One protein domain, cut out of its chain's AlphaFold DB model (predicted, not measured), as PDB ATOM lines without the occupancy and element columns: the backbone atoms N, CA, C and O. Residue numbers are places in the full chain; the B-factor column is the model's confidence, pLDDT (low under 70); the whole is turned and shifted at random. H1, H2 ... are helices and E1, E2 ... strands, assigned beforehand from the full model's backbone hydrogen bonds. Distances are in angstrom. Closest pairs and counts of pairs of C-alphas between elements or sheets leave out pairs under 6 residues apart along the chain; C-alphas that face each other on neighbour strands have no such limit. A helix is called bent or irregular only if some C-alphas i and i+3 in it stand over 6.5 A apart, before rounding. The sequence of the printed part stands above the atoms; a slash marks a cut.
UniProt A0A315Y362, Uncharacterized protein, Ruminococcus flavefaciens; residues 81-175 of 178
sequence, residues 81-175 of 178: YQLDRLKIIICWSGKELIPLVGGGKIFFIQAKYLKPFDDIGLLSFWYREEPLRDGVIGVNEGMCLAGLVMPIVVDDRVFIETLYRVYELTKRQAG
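AT A GLANCE: This is residues 81 to 175 of the 178 residues of an uncharacterized protein of Ruminococcus flavefaciens (UniProt A0A315Y362). Two three-stranded meanders, E2 E3 E4 and E5 E6 E7, are joined through E1 into one strongly twisted sheet, which winds round until the ends of E4 and E7 come near each other, with the short helix H1 bridging from E3 to E7. A long helix, H2, follows as an arm at one end, and its residues 164 to 173 stick out with residues 174 and 175. The printed part has 95 residues with seven named strands and two named helices, which follow along the chain as E1, E2, E3, E4, H1, E5, E6, E7 and H2; the sheet is branched, with the antiparallel neighbour pairs E1 and E3, E1 and E5, E2 and E3, E3 and E4, E5 and E6, and E6 and E7, and the class is mixed, helices and strands. The whole is only just compact, close to loose, with a radius of gyration of the C-alphas of 14.6 A and spans of 42 by 33 by 27 A.

IN THESE COORDINATES: E3 is residues 95 to 102, 21.9 A long, with E2 at residues 90 to 92 and E4 at residues 105 to 110, 16.9 A. E1, residues 81 to 85, begins at C-alpha 81 (-0.753, 23.645, 15.723). E5 is residues 123 to 130, 21.7 A, E6 residues 133 to 141, 24.5 A, and E7 residues 144 to 149, 14.7 A. H1 is residues 111 to 117, beginning at C-alpha 111 (9.967, 14.718, 0.722). H2, residues 157 to 173, is 24.3 A long and ends at C-alpha 173 (-7.230, -7.471, 8.003).

HOW THE PARTS SIT: E3 has three neighbours: E1 and E2 lie on one side of it, E4 on the other side. N 98 and O 109 of the hairpin E3 and E4 are 2.8 A apart, within hydrogen-bond range, as are N 90 and O 97 of the hairpin E2 and E3, at 2.9 A. Pairing is staggered along E1: residues 84 to 85 pair with E3, where N 84 and O 101 are 2.8 A apart, and residues 81 to 83 pair with E5, where N 83 and O 125 are 2.8 A apart. The hairpin E5 and E6 has N 126 and O 138 at 2.9 A, and the hairpin E6 and E7 has N 139 and O 147 at 2.8 A. The closest C-alphas of E4 and E7, Ile 109 and Val 149, are 7.2 A apart. H1 is on the sheet; its closest C-alpha pair with E3 is Ala 111 and Glu 96, 5.6 A, and with E7 Tyr 113 and Val 149, 7.0 A. H2 is not on the sheet and is apart from H1; its closest C-alpha pair with E2 is Phe 159 and Trp 92, 7.7 A. Each O i to N i+4 pair of H2 is within hydrogen-bond range, against 0 of 3 in H1, where 3 of 4 O i to N i+3 pairs are; H1 is only just irregular, with C-alphas 113 and 116 7.0 A apart.

THE WHOLE: The two C-alphas farthest apart, those of Leu 132 and Gly 175, are 44.8 A apart. Residues 164 to 175 stand free; the other 83 residues span 38 by 32 by 18 A. The printed part has no cut and no long link; E7 to H2, with 7 residues between them, is short but not tight. The mean pLDDT of the printed part is 92.0, and no printed residue is under 70.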
ATOM      1  N   TYR A  81      -0.624  24.935  15.047       95.44
ATOM      2  CA  TYR A  81      -0.753  23.645  15.723       95.44
ATOM      3  C   TYR A  81       0.218  22.617  15.162       95.44
ATOM      4  O   TYR A  81       0.576  22.634  13.981       95.44
ATOM      5  N   GLN A  82       0.656  21.717  16.037       96.81
ATOM      6  CA  GLN A  82       1.635  20.702  15.692       96.81
ATOM      7  C   GLN A  82       1.032  19.670  14.737       96.81
ATOM      8  O   GLN A  82      -0.142  19.305  14.838       96.81
ATOM      9  N   LEU A  83       1.865  19.194  13.819       97.94
ATOM     10  CA  LEU A  83       1.567  18.105  12.910       97.94
ATOM     11  C   LEU A  83       2.473  16.909  13.206       97.94
ATOM     12  O   LEU A  83       3.699  17.027  13.263       97.94
ATOM     13  N   ASP A  84       1.863  15.735  13.293       97.31
ATOM     14  CA  ASP A  84       2.557  14.466  13.400       97.31
ATOM     15  C   ASP A  84       2.936  13.950  12.016       97.31
ATOM     16  O   ASP A  84       2.093  13.740  11.138       97.31
ATOM     17  N   ARG A  85       4.229  13.699  11.819       95.44
ATOM     18  CA  ARG A  85       4.727  13.046  10.610       95.44
ATOM     19  C   ARG A  85       4.448  11.551  10.677       95.44
ATOM     20  O   ARG A  85       5.020  10.846  11.511       95.44
ATOM     21  N   LEU A  86       3.657  11.042   9.738       93.50
ATOM     22  CA  LEU A  86       3.457   9.601   9.624       93.50
ATOM     23  C   LEU A  86       4.729   8.916   9.109       93.50
ATOM     24  O   LEU A  86       5.456   9.441   8.264       93.50
ATOM     25  N   LYS A  87       4.981   7.695   9.588       90.50
ATOM     26  CA  LYS A  87       6.127   6.860   9.181       90.50
ATOM     27  C   LYS A  87       5.872   6.129   7.855       90.50
ATOM     28  O   LYS A  87       6.180   4.950   7.725       90.50
ATOM     29  N   ILE A  88       5.285   6.829   6.888       90.94
ATOM     30  CA  ILE A  88       5.005   6.329   5.540       90.94
ATOM     31  C   ILE A  88       5.414   7.378   4.504       90.94
ATOM     32  O   ILE A  88       5.406   8.578   4.780       90.94
ATOM     33  N   ILE A  89       5.759   6.914   3.306       94.12
ATOM     34  CA  ILE A  89       5.969   7.756   2.126       94.12
ATOM     35  C   ILE A  89       5.026   7.238   1.046       94.12
ATOM     36  O   ILE A  89       4.973   6.035   0.797       94.12
ATOM     37  N   ILE A  90       4.281   8.144   0.418       93.56
ATOM     38  CA  ILE A  90       3.359   7.814  -0.664       93.56
ATOM     39  C   ILE A  90       3.953   8.317  -1.974       93.56
ATOM     40  O   ILE A  90       4.124   9.517  -2.167       93.56
ATOM     41  N   CYS A  91       4.252   7.401  -2.887       93.94
ATOM     42  CA  CYS A  91       4.712   7.750  -4.224       93.94
ATOM     43  C   CYS A  91       3.504   7.942  -5.148       93.94
ATOM     44  O   CYS A  91       2.821   6.974  -5.475       93.94
ATOM     45  N   TRP A  92       3.241   9.177  -5.578       91.19
ATOM     46  CA  TRP A  92       2.138   9.499  -6.489       91.19
ATOM     47  C   TRP A  92       2.586  10.471  -7.574       91.19
ATOM     48  O   TRP A  92       3.189  11.502  -7.275       91.19
ATOM     49  N   SER A  93       2.301  10.154  -8.840       88.75
ATOM     50  CA  SER A  93       2.610  11.018  -9.993       88.75
ATOM     51  C   SER A  93       4.057  11.537 -10.006       88.75
ATOM     52  O   SER A  93       4.313  12.721 -10.226       88.75
ATOM     53  N   GLY A  94       5.014  10.649  -9.708       90.06
ATOM     54  CA  GLY A  94       6.447  10.967  -9.663       90.06
ATOM     55  C   GLY A  94       6.896  11.798  -8.452       90.06
ATOM     56  O   GLY A  94       8.039  12.249  -8.422       90.06
ATOM     57  N   LYS A  95       6.025  12.017  -7.461       92.88
ATOM     58  CA  LYS A  95       6.331  12.738  -6.219       92.88
ATOM     59  C   LYS A  95       6.344  11.778  -5.037       92.88
ATOM     60  O   LYS A  95       5.463  10.933  -4.912       92.88
ATOM     61  N   GLU A  96       7.305  11.965  -4.141       96.31
ATOM     62  CA  GLU A  96       7.328  11.326  -2.824       96.31
ATOM     63  C   GLU A  96       6.620  12.239  -1.827       96.31
ATOM     64  O   GLU A  96       7.119  13.322  -1.509       96.31
ATOM     65  N   LEU A  97       5.445  11.824  -1.367       96.25
ATOM     66  CA  LEU A  97       4.597  12.578  -0.456       96.25
ATOM     67  C   LEU A  97       4.772  12.073   0.974       96.25
ATOM     68  O   LEU A  97       4.663  10.876   1.240       96.25
ATOM     69  N   ILE A  98       5.003  13.001   1.895       96.75
ATOM     70  CA  ILE A  98       5.011  12.750   3.333       96.75
ATOM     71  C   ILE A  98       3.684  13.267   3.894       96.75
ATOM     72  O   ILE A  98       3.430  14.471   3.785       96.75
ATOM     73  N   PRO A  99       2.847  12.396   4.483       95.94
ATOM     74  CA  PRO A  99       1.654  12.824   5.188       95.94
ATOM     75  C   PRO A  99       2.003  13.367   6.577       95.94
ATOM     76  O   PRO A  99       2.750  12.747   7.341       95.94
ATOM     77  N   LEU A 100       1.413  14.513   6.895       97.38
ATOM     78  CA  LEU A 100       1.468  15.187   8.184       97.38
ATOM     79  C   LEU A 100       0.039  15.335   8.721       97.38
ATOM     80  O   LEU A 100      -0.836  15.805   7.996       97.38
ATOM     81  N   VAL A 101      -0.211  14.934   9.965       96.06
ATOM     82  CA  VAL A 101      -1.565  14.859  10.539       96.06
ATOM     83  C   VAL A 101      -1.682  15.773  11.748       96.06
ATOM     84  O   VAL A 101      -0.827  15.756  12.621       96.06
ATOM     85  N   GLY A 102      -2.752  16.555  11.821       96.00
ATOM     86  CA  GLY A 102      -3.036  17.422  12.965       96.00
ATOM     87  C   GLY A 102      -4.239  18.317  12.696       96.00
ATOM     88  O   GLY A 102      -4.655  18.472  11.548       96.00
ATOM     89  N   GLY A 103      -4.856  18.857  13.751       92.12
ATOM     90  CA  GLY A 103      -6.030  19.734  13.612       92.12
ATOM     91  C   GLY A 103      -7.220  19.085  12.886       92.12
ATOM     92  O   GLY A 103      -7.990  19.773  12.221       92.12
ATOM     93  N   GLY A 104      -7.338  17.751  12.946       91.38
ATOM     94  CA  GLY A 104      -8.366  16.987  12.227       91.38
ATOM     95  C   GLY A 104      -8.161  16.899  10.708       91.38
ATOM     96  O   GLY A 104      -9.085  16.518   9.995       91.38
ATOM     97  N   LYS A 105      -6.976  17.258  10.200       91.44
ATOM     98  CA  LYS A 105      -6.639  17.275   8.770       91.44
ATOM     99  C   LYS A 105      -5.388  16.444   8.484       91.44
ATOM    100  O   LYS A 105      -4.572  16.185   9.369       91.44
ATOM    101  N   ILE A 106      -5.238  16.058   7.217       92.38
ATOM    102  CA  ILE A 106      -4.015  15.466   6.669       92.38
ATOM    103  C   ILE A 106      -3.470  16.424   5.615       92.38
ATOM    104  O   ILE A 106      -4.174  16.792   4.676       92.38
ATOM    105  N   PHE A 107      -2.210  16.802   5.765       95.31
ATOM    106  CA  PHE A 107      -1.456  17.583   4.796       95.31
ATOM    107  C   PHE A 107      -0.409  16.697   4.132       95.31
ATOM    108  O   PHE A 107       0.135  15.791   4.758       95.31
ATOM    109  N   PHE A 108      -0.080  16.984   2.877       95.94
ATOM    110  CA  PHE A 108       1.003  16.304   2.170       95.94
ATOM    111  C   PHE A 108       2.095  17.303   1.816       95.94
ATOM    112  O   PHE A 108       1.802  18.378   1.307       95.94
ATOM    113  N   ILE A 109       3.357  16.939   2.019       96.94
ATOM    114  CA  ILE A 109       4.509  17.700   1.507       96.94
ATOM    115  C   ILE A 109       5.389  16.807   0.645       96.94
ATOM    116  O   ILE A 109       5.411  15.593   0.832       96.94
ATOM    117  N   GLN A 110       6.145  17.387  -0.293       96.38
ATOM    118  CA  GLN A 110       7.127  16.595  -1.043       96.38
ATOM    119  C   GLN A 110       8.372  16.368  -0.188       96.38
ATOM    120  O   GLN A 110       8.976  17.327   0.290       96.38
ATOM    121  N   ALA A 111       8.811  15.115  -0.080       95.56
ATOM    122  CA  ALA A 111       9.967  14.718   0.722       95.56
ATOM    123  C   ALA A 111      11.249  15.487   0.365       95.56
ATOM    124  O   ALA A 111      12.056  15.806   1.235       95.56
ATOM    125  N   LYS A 112      11.418  15.855  -0.912       95.62
ATOM    126  CA  LYS A 112      12.572  16.628  -1.395       95.62
ATOM    127  C   LYS A 112      12.778  17.964  -0.668       95.62
ATOM    128  O   LYS A 112      13.921  18.392  -0.556       95.62
ATOM    129  N   TYR A 113      11.711  18.585  -0.159       97.06
ATOM    130  CA  TYR A 113      11.783  19.850   0.581       97.06
ATOM    131  C   TYR A 113      12.302  19.673   2.015       97.06
ATOM    132  O   TYR A 113      12.616  20.649   2.681       97.06
ATOM    133  N   LEU A 114      12.468  18.433   2.485       95.62
ATOM    134  CA  LEU A 114      13.124  18.159   3.763       95.62
ATOM    135  C   LEU A 114      14.627  17.884   3.631       95.62
ATOM    136  O   LEU A 114      15.329  17.906   4.634       95.62
ATOM    137  N   LYS A 115      15.146  17.706   2.406       94.94
ATOM    138  CA  LYS A 115      16.575  17.433   2.155       94.94
ATOM    139  C   LYS A 115      17.539  18.471   2.750       94.94
ATOM    140  O   LYS A 115      18.621  18.084   3.191       94.94
ATOM    141  N   PRO A 116      17.209  19.779   2.796       95.75
ATOM    142  CA  PRO A 116      18.045  20.755   3.498       95.75
ATOM    143  C   PRO A 116      18.212  20.479   5.002       95.75
ATOM    144  O   PRO A 116      19.127  21.028   5.620       95.75
ATOM    145  N   PHE A 117      17.385  19.613   5.588       94.62
ATOM    146  CA  PHE A 117      17.355  19.284   7.010       94.62
ATOM    147  C   PHE A 117      17.790  17.842   7.333       94.62
ATOM    148  O   PHE A 117      17.666  17.447   8.485       94.62
ATOM    149  N   ASP A 118      18.311  17.065   6.370       87.94
ATOM    150  CA  ASP A 118      18.579  15.612   6.513       87.94
ATOM    151  C   ASP A 118      19.376  15.204   7.779       87.94
ATOM    152  O   ASP A 118      19.181  14.106   8.294       87.94
ATOM    153  N   ASP A 119      20.258  16.069   8.294       84.38
ATOM    154  CA  ASP A 119      21.113  15.777   9.462       84.38
ATOM    155  C   ASP A 119      20.527  16.272  10.797       84.38
ATOM    156  O   ASP A 119      21.154  16.131  11.848       84.38
ATOM    157  N   ILE A 120      19.350  16.894  10.772       84.56
ATOM    158  CA  ILE A 120      18.733  17.492  11.954       84.56
ATOM    159  C   ILE A 120      17.846  16.442  12.619       84.56
ATOM    160  O   ILE A 120      16.806  16.052  12.092       84.56
ATOM    161  N   GLY A 121      18.258  15.984  13.802       76.62
ATOM    162  CA  GLY A 121      17.555  14.926  14.533       76.62
ATOM    163  C   GLY A 121      16.238  15.358  15.190       76.62
ATOM    164  O   GLY A 121      15.417  14.502  15.508       76.62
ATOM    165  N   LEU A 122      16.021  16.663  15.391       85.69
ATOM    166  CA  LEU A 122      14.873  17.207  16.124       85.69
ATOM    167  C   LEU A 122      14.055  18.163  15.248       85.69
ATOM    168  O   LEU A 122      13.997  19.367  15.503       85.69
ATOM    169  N   LEU A 123      13.442  17.615  14.200       94.69
ATOM    170  CA  LEU A 123      12.470  18.350  13.395       94.69
ATOM    171  C   LEU A 123      11.066  18.192  13.967       94.69
ATOM    172  O   LEU A 123      10.610  17.074  14.211       94.69
ATOM    173  N   SER A 124      10.368  19.313  14.110       96.00
ATOM    174  CA  SER A 124       8.924  19.341  14.328       96.00
ATOM    175  C   SER A 124       8.228  20.069  13.181       96.00
ATOM    176  O   SER A 124       8.830  20.894  12.491       96.00
ATOM    177  N   PHE A 125       6.967  19.717  12.946       97.56
ATOM    178  CA  PHE A 125       6.157  20.279  11.873       97.56
ATOM    179  C   PHE A 125       4.961  20.985  12.483       97.56
ATOM    180  O   PHE A 125       4.313  20.438  13.372       97.56
ATOM    181  N   TRP A 126       4.665  22.182  11.996       97.56
ATOM    182  CA  TRP A 126       3.583  23.008  12.514       97.56
ATOM    183  C   TRP A 126       2.790  23.578  11.355       97.56
ATOM    184  O   TRP A 126       3.365  24.177  10.448       97.56
ATOM    185  N   TYR A 127       1.475  23.399  11.366       96.94
ATOM    186  CA  TYR A 127       0.627  24.140  10.448       96.94
ATOM    187  C   TYR A 127       0.470  25.563  10.972       96.94
ATOM    188  O   TYR A 127       0.151  25.764  12.142       96.94
ATOM    189  N   ARG A 128       0.720  26.539  10.104       95.44
ATOM    190  CA  ARG A 128       0.681  27.972  10.393       95.44
ATOM    191  C   ARG A 128      -0.511  28.556   9.648       95.44
ATOM    192  O   ARG A 128      -0.469  28.681   8.421       95.44
ATOM    193  N   GLU A 129      -1.592  28.811  10.382       90.38
ATOM    194  CA  GLU A 129      -2.800  29.423   9.831       90.38
ATOM    195  C   GLU A 129      -2.534  30.865   9.403       90.38
ATOM    196  O   GLU A 129      -1.860  31.623  10.091       90.38
ATOM    197  N   GLU A 130      -3.075  31.236   8.246       83.75
ATOM    198  CA  GLU A 130      -2.955  32.577   7.686       83.75
ATOM    199  C   GLU A 130      -4.370  33.084   7.366       83.75
ATOM    200  O   GLU A 130      -5.061  32.476   6.549       83.75
ATOM    201  N   PRO A 131      -4.846  34.187   7.971       76.44
ATOM    202  CA  PRO A 131      -6.243  34.614   7.833       76.44
ATOM    203  C   PRO A 131      -6.690  34.925   6.398       76.44
ATOM    204  O   PRO A 131      -7.877  34.876   6.087       76.44
ATOM    205  N   LEU A 132      -5.749  35.295   5.526       76.44
ATOM    206  CA  LEU A 132      -6.030  35.793   4.175       76.44
ATOM    207  C   LEU A 132      -5.552  34.850   3.062       76.44
ATOM    208  O   LEU A 132      -5.638  35.212   1.885       76.44
ATOM    209  N   ARG A 133      -4.961  33.697   3.401       80.75
ATOM    210  CA  ARG A 133      -4.272  32.816   2.445       80.75
ATOM    211  C   ARG A 133      -4.305  31.365   2.914       80.75
ATOM    212  O   ARG A 133      -4.543  31.090   4.082       80.75
ATOM    213  N   ASP A 134      -3.985  30.442   2.011       85.81
ATOM    214  CA  ASP A 134      -3.694  29.068   2.416       85.81
ATOM    215  C   ASP A 134      -2.512  29.054   3.390       85.81
ATOM    216  O   ASP A 134      -1.484  29.707   3.153       85.81
ATOM    217  N   GLY A 135      -2.674  28.301   4.477       91.69
ATOM    218  CA  GLY A 135      -1.639  28.137   5.485       91.69
ATOM    219  C   GLY A 135      -0.414  27.409   4.941       91.69
ATOM    220  O   GLY A 135      -0.402  26.833   3.847       91.69
ATOM    221  N   VAL A 136       0.650  27.435   5.732       96.06
ATOM    222  CA  VAL A 136       1.950  26.868   5.370       96.06
ATOM    223  C   VAL A 136       2.437  25.940   6.473       96.06
ATOM    224  O   VAL A 136       2.039  26.067   7.628       96.06
ATOM    225  N   ILE A 137       3.293  24.986   6.126       97.69
ATOM    226  CA  ILE A 137       3.916  24.113   7.114       97.69
ATOM    227  C   ILE A 137       5.252  24.728   7.515       97.69
ATOM    228  O   ILE A 137       6.169  24.824   6.701       97.69
ATOM    229  N   GLY A 138       5.354  25.141   8.774       97.50
ATOM    230  CA  GLY A 138       6.620  25.441   9.424       97.50
ATOM    231  C   GLY A 138       7.380  24.155   9.714       97.50
ATOM    232  O   GLY A 138       6.827  23.210  10.281       97.50
ATOM    233  N   VAL A 139       8.640  24.118   9.299       97.62
ATOM    234  CA  VAL A 139       9.613  23.107   9.703       97.62
ATOM    235  C   VAL A 139      10.494  23.752  10.758       97.62
ATOM    236  O   VAL A 139      11.217  24.702  10.457       97.62
ATOM    237  N   ASN A 140      10.434  23.242  11.984       96.50
ATOM    238  CA  ASN A 140      11.158  23.804  13.113       96.50
ATOM    239  C   ASN A 140      12.301  22.875  13.529       96.50
ATOM    240  O   ASN A 140      12.114  21.662  13.635       96.50
ATOM    241  N   GLU A 141      13.472  23.453  13.797       94.19
ATOM    242  CA  GLU A 141      14.594  22.790  14.465       94.19
ATOM    243  C   GLU A 141      14.542  23.163  15.951       94.19
ATOM    244  O   GLU A 141      14.769  24.312  16.335       94.19
ATOM    245  N   GLY A 142      14.165  22.201  16.798       91.81
ATOM    246  CA  GLY A 142      13.795  22.509  18.180       91.81
ATOM    247  C   GLY A 142      12.612  23.482  18.229       91.81
ATOM    248  O   GLY A 142      11.524  23.151  17.764       91.81
ATOM    249  N   MET A 143      12.828  24.674  18.794       90.00
ATOM    250  CA  MET A 143      11.802  25.724  18.908       90.00
ATOM    251  C   MET A 143      11.886  26.788  17.806       90.00
ATOM    252  O   MET A 143      11.003  27.632  17.736       90.00
ATOM    253  N   CYS A 144      12.911  26.752  16.950       93.31
ATOM    254  CA  CYS A 144      13.156  27.797  15.959       93.31
ATOM    255  C   CYS A 144      12.621  27.402  14.583       93.31
ATOM    256  O   CYS A 144      12.821  26.269  14.135       93.31
ATOM    257  N   LEU A 145      11.989  28.344  13.886       95.94
ATOM    258  CA  LEU A 145      11.553  28.168  12.509       95.94
ATOM    259  C   LEU A 145      12.779  28.045  11.594       95.94
ATOM    260  O   LEU A 145      13.569  28.973  11.446       95.94
ATOM    261  N   ALA A 146      12.923  26.891  10.948       95.94
ATOM    262  CA  ALA A 146      14.053  26.579  10.075       95.94
ATOM    263  C   ALA A 146      13.677  26.580   8.586       95.94
ATOM    264  O   ALA A 146      14.553  26.613   7.721       95.94
ATOM    265  N   GLY A 147      12.385  26.538   8.264       96.81
ATOM    266  CA  GLY A 147      11.894  26.666   6.900       96.81
ATOM    267  C   GLY A 147      10.379  26.615   6.812       96.81
ATOM    268  O   GLY A 147       9.685  26.225   7.747       96.81
ATOM    269  N   LEU A 148       9.872  26.995   5.650       97.44
ATOM    270  CA  LEU A 148       8.459  26.976   5.312       97.44
ATOM    271  C   LEU A 148       8.270  26.088   4.088       97.44
ATOM    272  O   LEU A 148       8.976  26.238   3.092       97.44
ATOM    273  N   VAL A 149       7.314  25.168   4.148       97.62
ATOM    274  CA  VAL A 149       6.990  24.244   3.059       97.62
ATOM    275  C   VAL A 149       5.501  24.338   2.767       97.62
ATOM    276  O   VAL A 149       4.659  24.200   3.654       97.62
ATOM    277  N   MET A 150       5.160  24.584   1.507       95.38
ATOM    278  CA  MET A 150       3.770  24.630   1.076       95.38
ATOM    279  C   MET A 150       3.178  23.213   1.090       95.38
ATOM    280  O   MET A 150       3.786  22.296   0.521       95.38
ATOM    281  N   PRO A 151       1.998  23.008   1.705       94.69
ATOM    282  CA  PRO A 151       1.267  21.763   1.537       94.69
ATOM    283  C   PRO A 151       0.876  21.578   0.068       94.69
ATOM    284  O   PRO A 151       0.592  22.528  -0.661       94.69
ATOM    285  N   ILE A 152       0.843  20.326  -0.371       91.38
ATOM    286  CA  ILE A 152       0.315  19.946  -1.672       91.38
ATOM    287  C   ILE A 152      -1.174  19.687  -1.527       91.38
ATOM    288  O   ILE A 152      -1.596  18.836  -0.744       91.38
ATOM    289  N   VAL A 153      -1.949  20.361  -2.366       84.88
ATOM    290  CA  VAL A 153      -3.336  19.991  -2.621       84.88
ATOM    291  C   VAL A 153      -3.338  18.767  -3.532       84.88
ATOM    292  O   VAL A 153      -2.876  18.830  -4.672       84.88
ATOM    293  N   VAL A 154      -3.824  17.640  -3.014       82.31
ATOM    294  CA  VAL A 154      -4.034  16.419  -3.799       82.31
ATOM    295  C   VAL A 154      -5.526  16.278  -4.067       82.31
ATOM    296  O   VAL A 154      -6.228  15.554  -3.371       82.31
ATOM    297  N   ASP A 155      -6.010  17.009  -5.070       82.62
ATOM    298  CA  ASP A 155      -7.384  16.894  -5.574       82.62
ATOM    299  C   ASP A 155      -7.433  15.911  -6.753       82.62
ATOM    300  O   ASP A 155      -7.740  16.246  -7.895       82.62
ATOM    301  N   ASP A 156      -6.996  14.684  -6.483       87.25
ATOM    302  CA  ASP A 156      -6.987  13.591  -7.445       87.25
ATOM    303  C   ASP A 156      -7.906  12.492  -6.918       87.25
ATOM    304  O   ASP A 156      -7.626  11.854  -5.900       87.25
ATOM    305  N   ARG A 157      -9.032  12.274  -7.607       90.31
ATOM    306  CA  ARG A 157     -10.021  11.268  -7.197       90.31
ATOM    307  C   ARG A 157      -9.412   9.876  -7.106       90.31
ATOM    308  O   ARG A 157      -9.709   9.158  -6.159       90.31
ATOM    309  N   VAL A 158      -8.528   9.516  -8.038       91.25
ATOM    310  CA  VAL A 158      -7.903   8.188  -8.062       91.25
ATOM    311  C   VAL A 158      -6.987   8.021  -6.855       91.25
ATOM    312  O   VAL A 158      -6.983   6.961  -6.227       91.25
ATOM    313  N   PHE A 159      -6.249   9.069  -6.485       90.69
ATOM    314  CA  PHE A 159      -5.439   9.068  -5.268       90.69
ATOM    315  C   PHE A 159      -6.299   8.830  -4.022       90.69
ATOM    316  O   PHE A 159      -6.013   7.934  -3.227       90.69
ATOM    317  N   ILE A 160      -7.376   9.607  -3.875       89.25
ATOM    318  CA  ILE A 160      -8.264   9.553  -2.709       89.25
ATOM    319  C   ILE A 160      -8.948   8.182  -2.613       89.25
ATOM    320  O   ILE A 160      -8.909   7.546  -1.560       89.25
ATOM    321  N   GLU A 161      -9.516   7.685  -3.712       92.75
ATOM    322  CA  GLU A 161     -10.144   6.359  -3.779       92.75
ATOM    323  C   GLU A 161      -9.148   5.237  -3.456       92.75
ATOM    324  O   GLU A 161      -9.489   4.273  -2.768       92.75
ATOM    325  N   THR A 162      -7.894   5.374  -3.896       91.00
ATOM    326  CA  THR A 162      -6.836   4.407  -3.581       91.00
ATOM    327  C   THR A 162      -6.535   4.381  -2.084       91.00
ATOM    328  O   THR A 162      -6.438   3.296  -1.508       91.00
ATOM    329  N   LEU A 163      -6.440   5.545  -1.430       89.94
ATOM    330  CA  LEU A 163      -6.241   5.613   0.020       89.94
ATOM    331  C   LEU A 163      -7.418   5.002   0.787       89.94
ATOM    332  O   LEU A 163      -7.189   4.214   1.707       89.94
ATOM    333  N   TYR A 164      -8.660   5.276   0.374       90.44
ATOM    334  CA  TYR A 164      -9.840   4.632   0.963       90.44
ATOM    335  C   TYR A 164      -9.805   3.115   0.799       90.44
ATOM    336  O   TYR A 164     -10.069   2.380   1.748       90.44
ATOM    337  N   ARG A 165      -9.414   2.613  -0.374       92.25
ATOM    338  CA  ARG A 165      -9.293   1.170  -0.596       92.25
ATOM    339  C   ARG A 165      -8.237   0.531   0.309       92.25
ATOM    340  O   ARG A 165      -8.465  -0.564   0.818       92.25
ATOM    341  N   VAL A 166      -7.095   1.189   0.515       89.31
ATOM    342  CA  VAL A 166      -6.054   0.713   1.444       89.31
ATOM    343  C   VAL A 166      -6.578   0.688   2.881       89.31
ATOM    344  O   VAL A 166      -6.344  -0.286   3.598       89.31
ATOM    345  N   TYR A 167      -7.318   1.719   3.289       89.06
ATOM    346  CA  TYR A 167      -7.961   1.780   4.598       89.06
ATOM    347  C   TYR A 167      -8.942   0.617   4.812       89.06
ATOM    348  O   TYR A 167      -8.789  -0.137   5.770       89.06
ATOM    349  N   GLU A 168      -9.863   0.391   3.873       91.88
ATOM    350  CA  GLU A 168     -10.834  -0.711   3.924       91.88
ATOM    351  C   GLU A 168     -10.167  -2.089   3.999       91.88
ATOM    352  O   GLU A 168     -10.581  -2.963   4.762       91.88
ATOM    353  N   LEU A 169      -9.099  -2.300   3.224       91.12
ATOM    354  CA  LEU A 169      -8.335  -3.547   3.275       91.12
ATOM    355  C   LEU A 169      -7.666  -3.748   4.637       91.12
ATOM    356  O   LEU A 169      -7.630  -4.872   5.134       91.12
ATOM    357  N   THR A 170      -7.181  -2.668   5.247       88.75
ATOM    358  CA  THR A 170      -6.514  -2.707   6.551       88.75
ATOM    359  C   THR A 170      -7.515  -2.975   7.678       88.75
ATOM    360  O   THR A 170      -7.242  -3.836   8.511       88.75
ATOM    361  N   LYS A 171      -8.704  -2.344   7.667       89.56
ATOM    362  CA  LYS A 171      -9.801  -2.656   8.610       89.56
ATOM    363  C   LYS A 171     -10.166  -4.139   8.578       89.56
ATOM    364  O   LYS A 171     -10.171  -4.809   9.608       89.56
ATOM    365  N   ARG A 172     -10.381  -4.676   7.370       88.50
ATOM    366  CA  ARG A 172     -10.717  -6.097   7.172       88.50
ATOM    367  C   ARG A 172      -9.628  -7.025   7.700       88.50
ATOM    368  O   ARG A 172      -9.942  -8.041   8.310       88.50
ATOM    369  N   GLN A 173      -8.356  -6.692   7.476       87.50
ATOM    370  CA  GLN A 173      -7.230  -7.471   8.003       87.50
ATOM    371  C   GLN A 173      -7.115  -7.389   9.529       87.50
ATOM    372  O   GLN A 173      -6.697  -8.361  10.152       87.50
ATOM    373  N   ALA A 174      -7.507  -6.264  10.128       88.12
ATOM    374  CA  ALA A 174      -7.534  -6.072  11.574       88.12
ATOM    375  C   ALA A 174      -8.721  -6.775  12.267       88.12
ATOM    376  O   ALA A 174      -8.777  -6.798  13.494       88.12
ATOM    377  N   GLY A 175      -9.653  -7.370  11.510       84.12
ATOM    378  CA  GLY A 175     -10.858  -8.003  12.059       84.12
ATOM    379  C   GLY A 175     -11.912  -7.002  12.539       84.12
ATOM    380  O   GLY A 175     -12.860  -7.390  13.216       84.12
TER     381      GLY A 175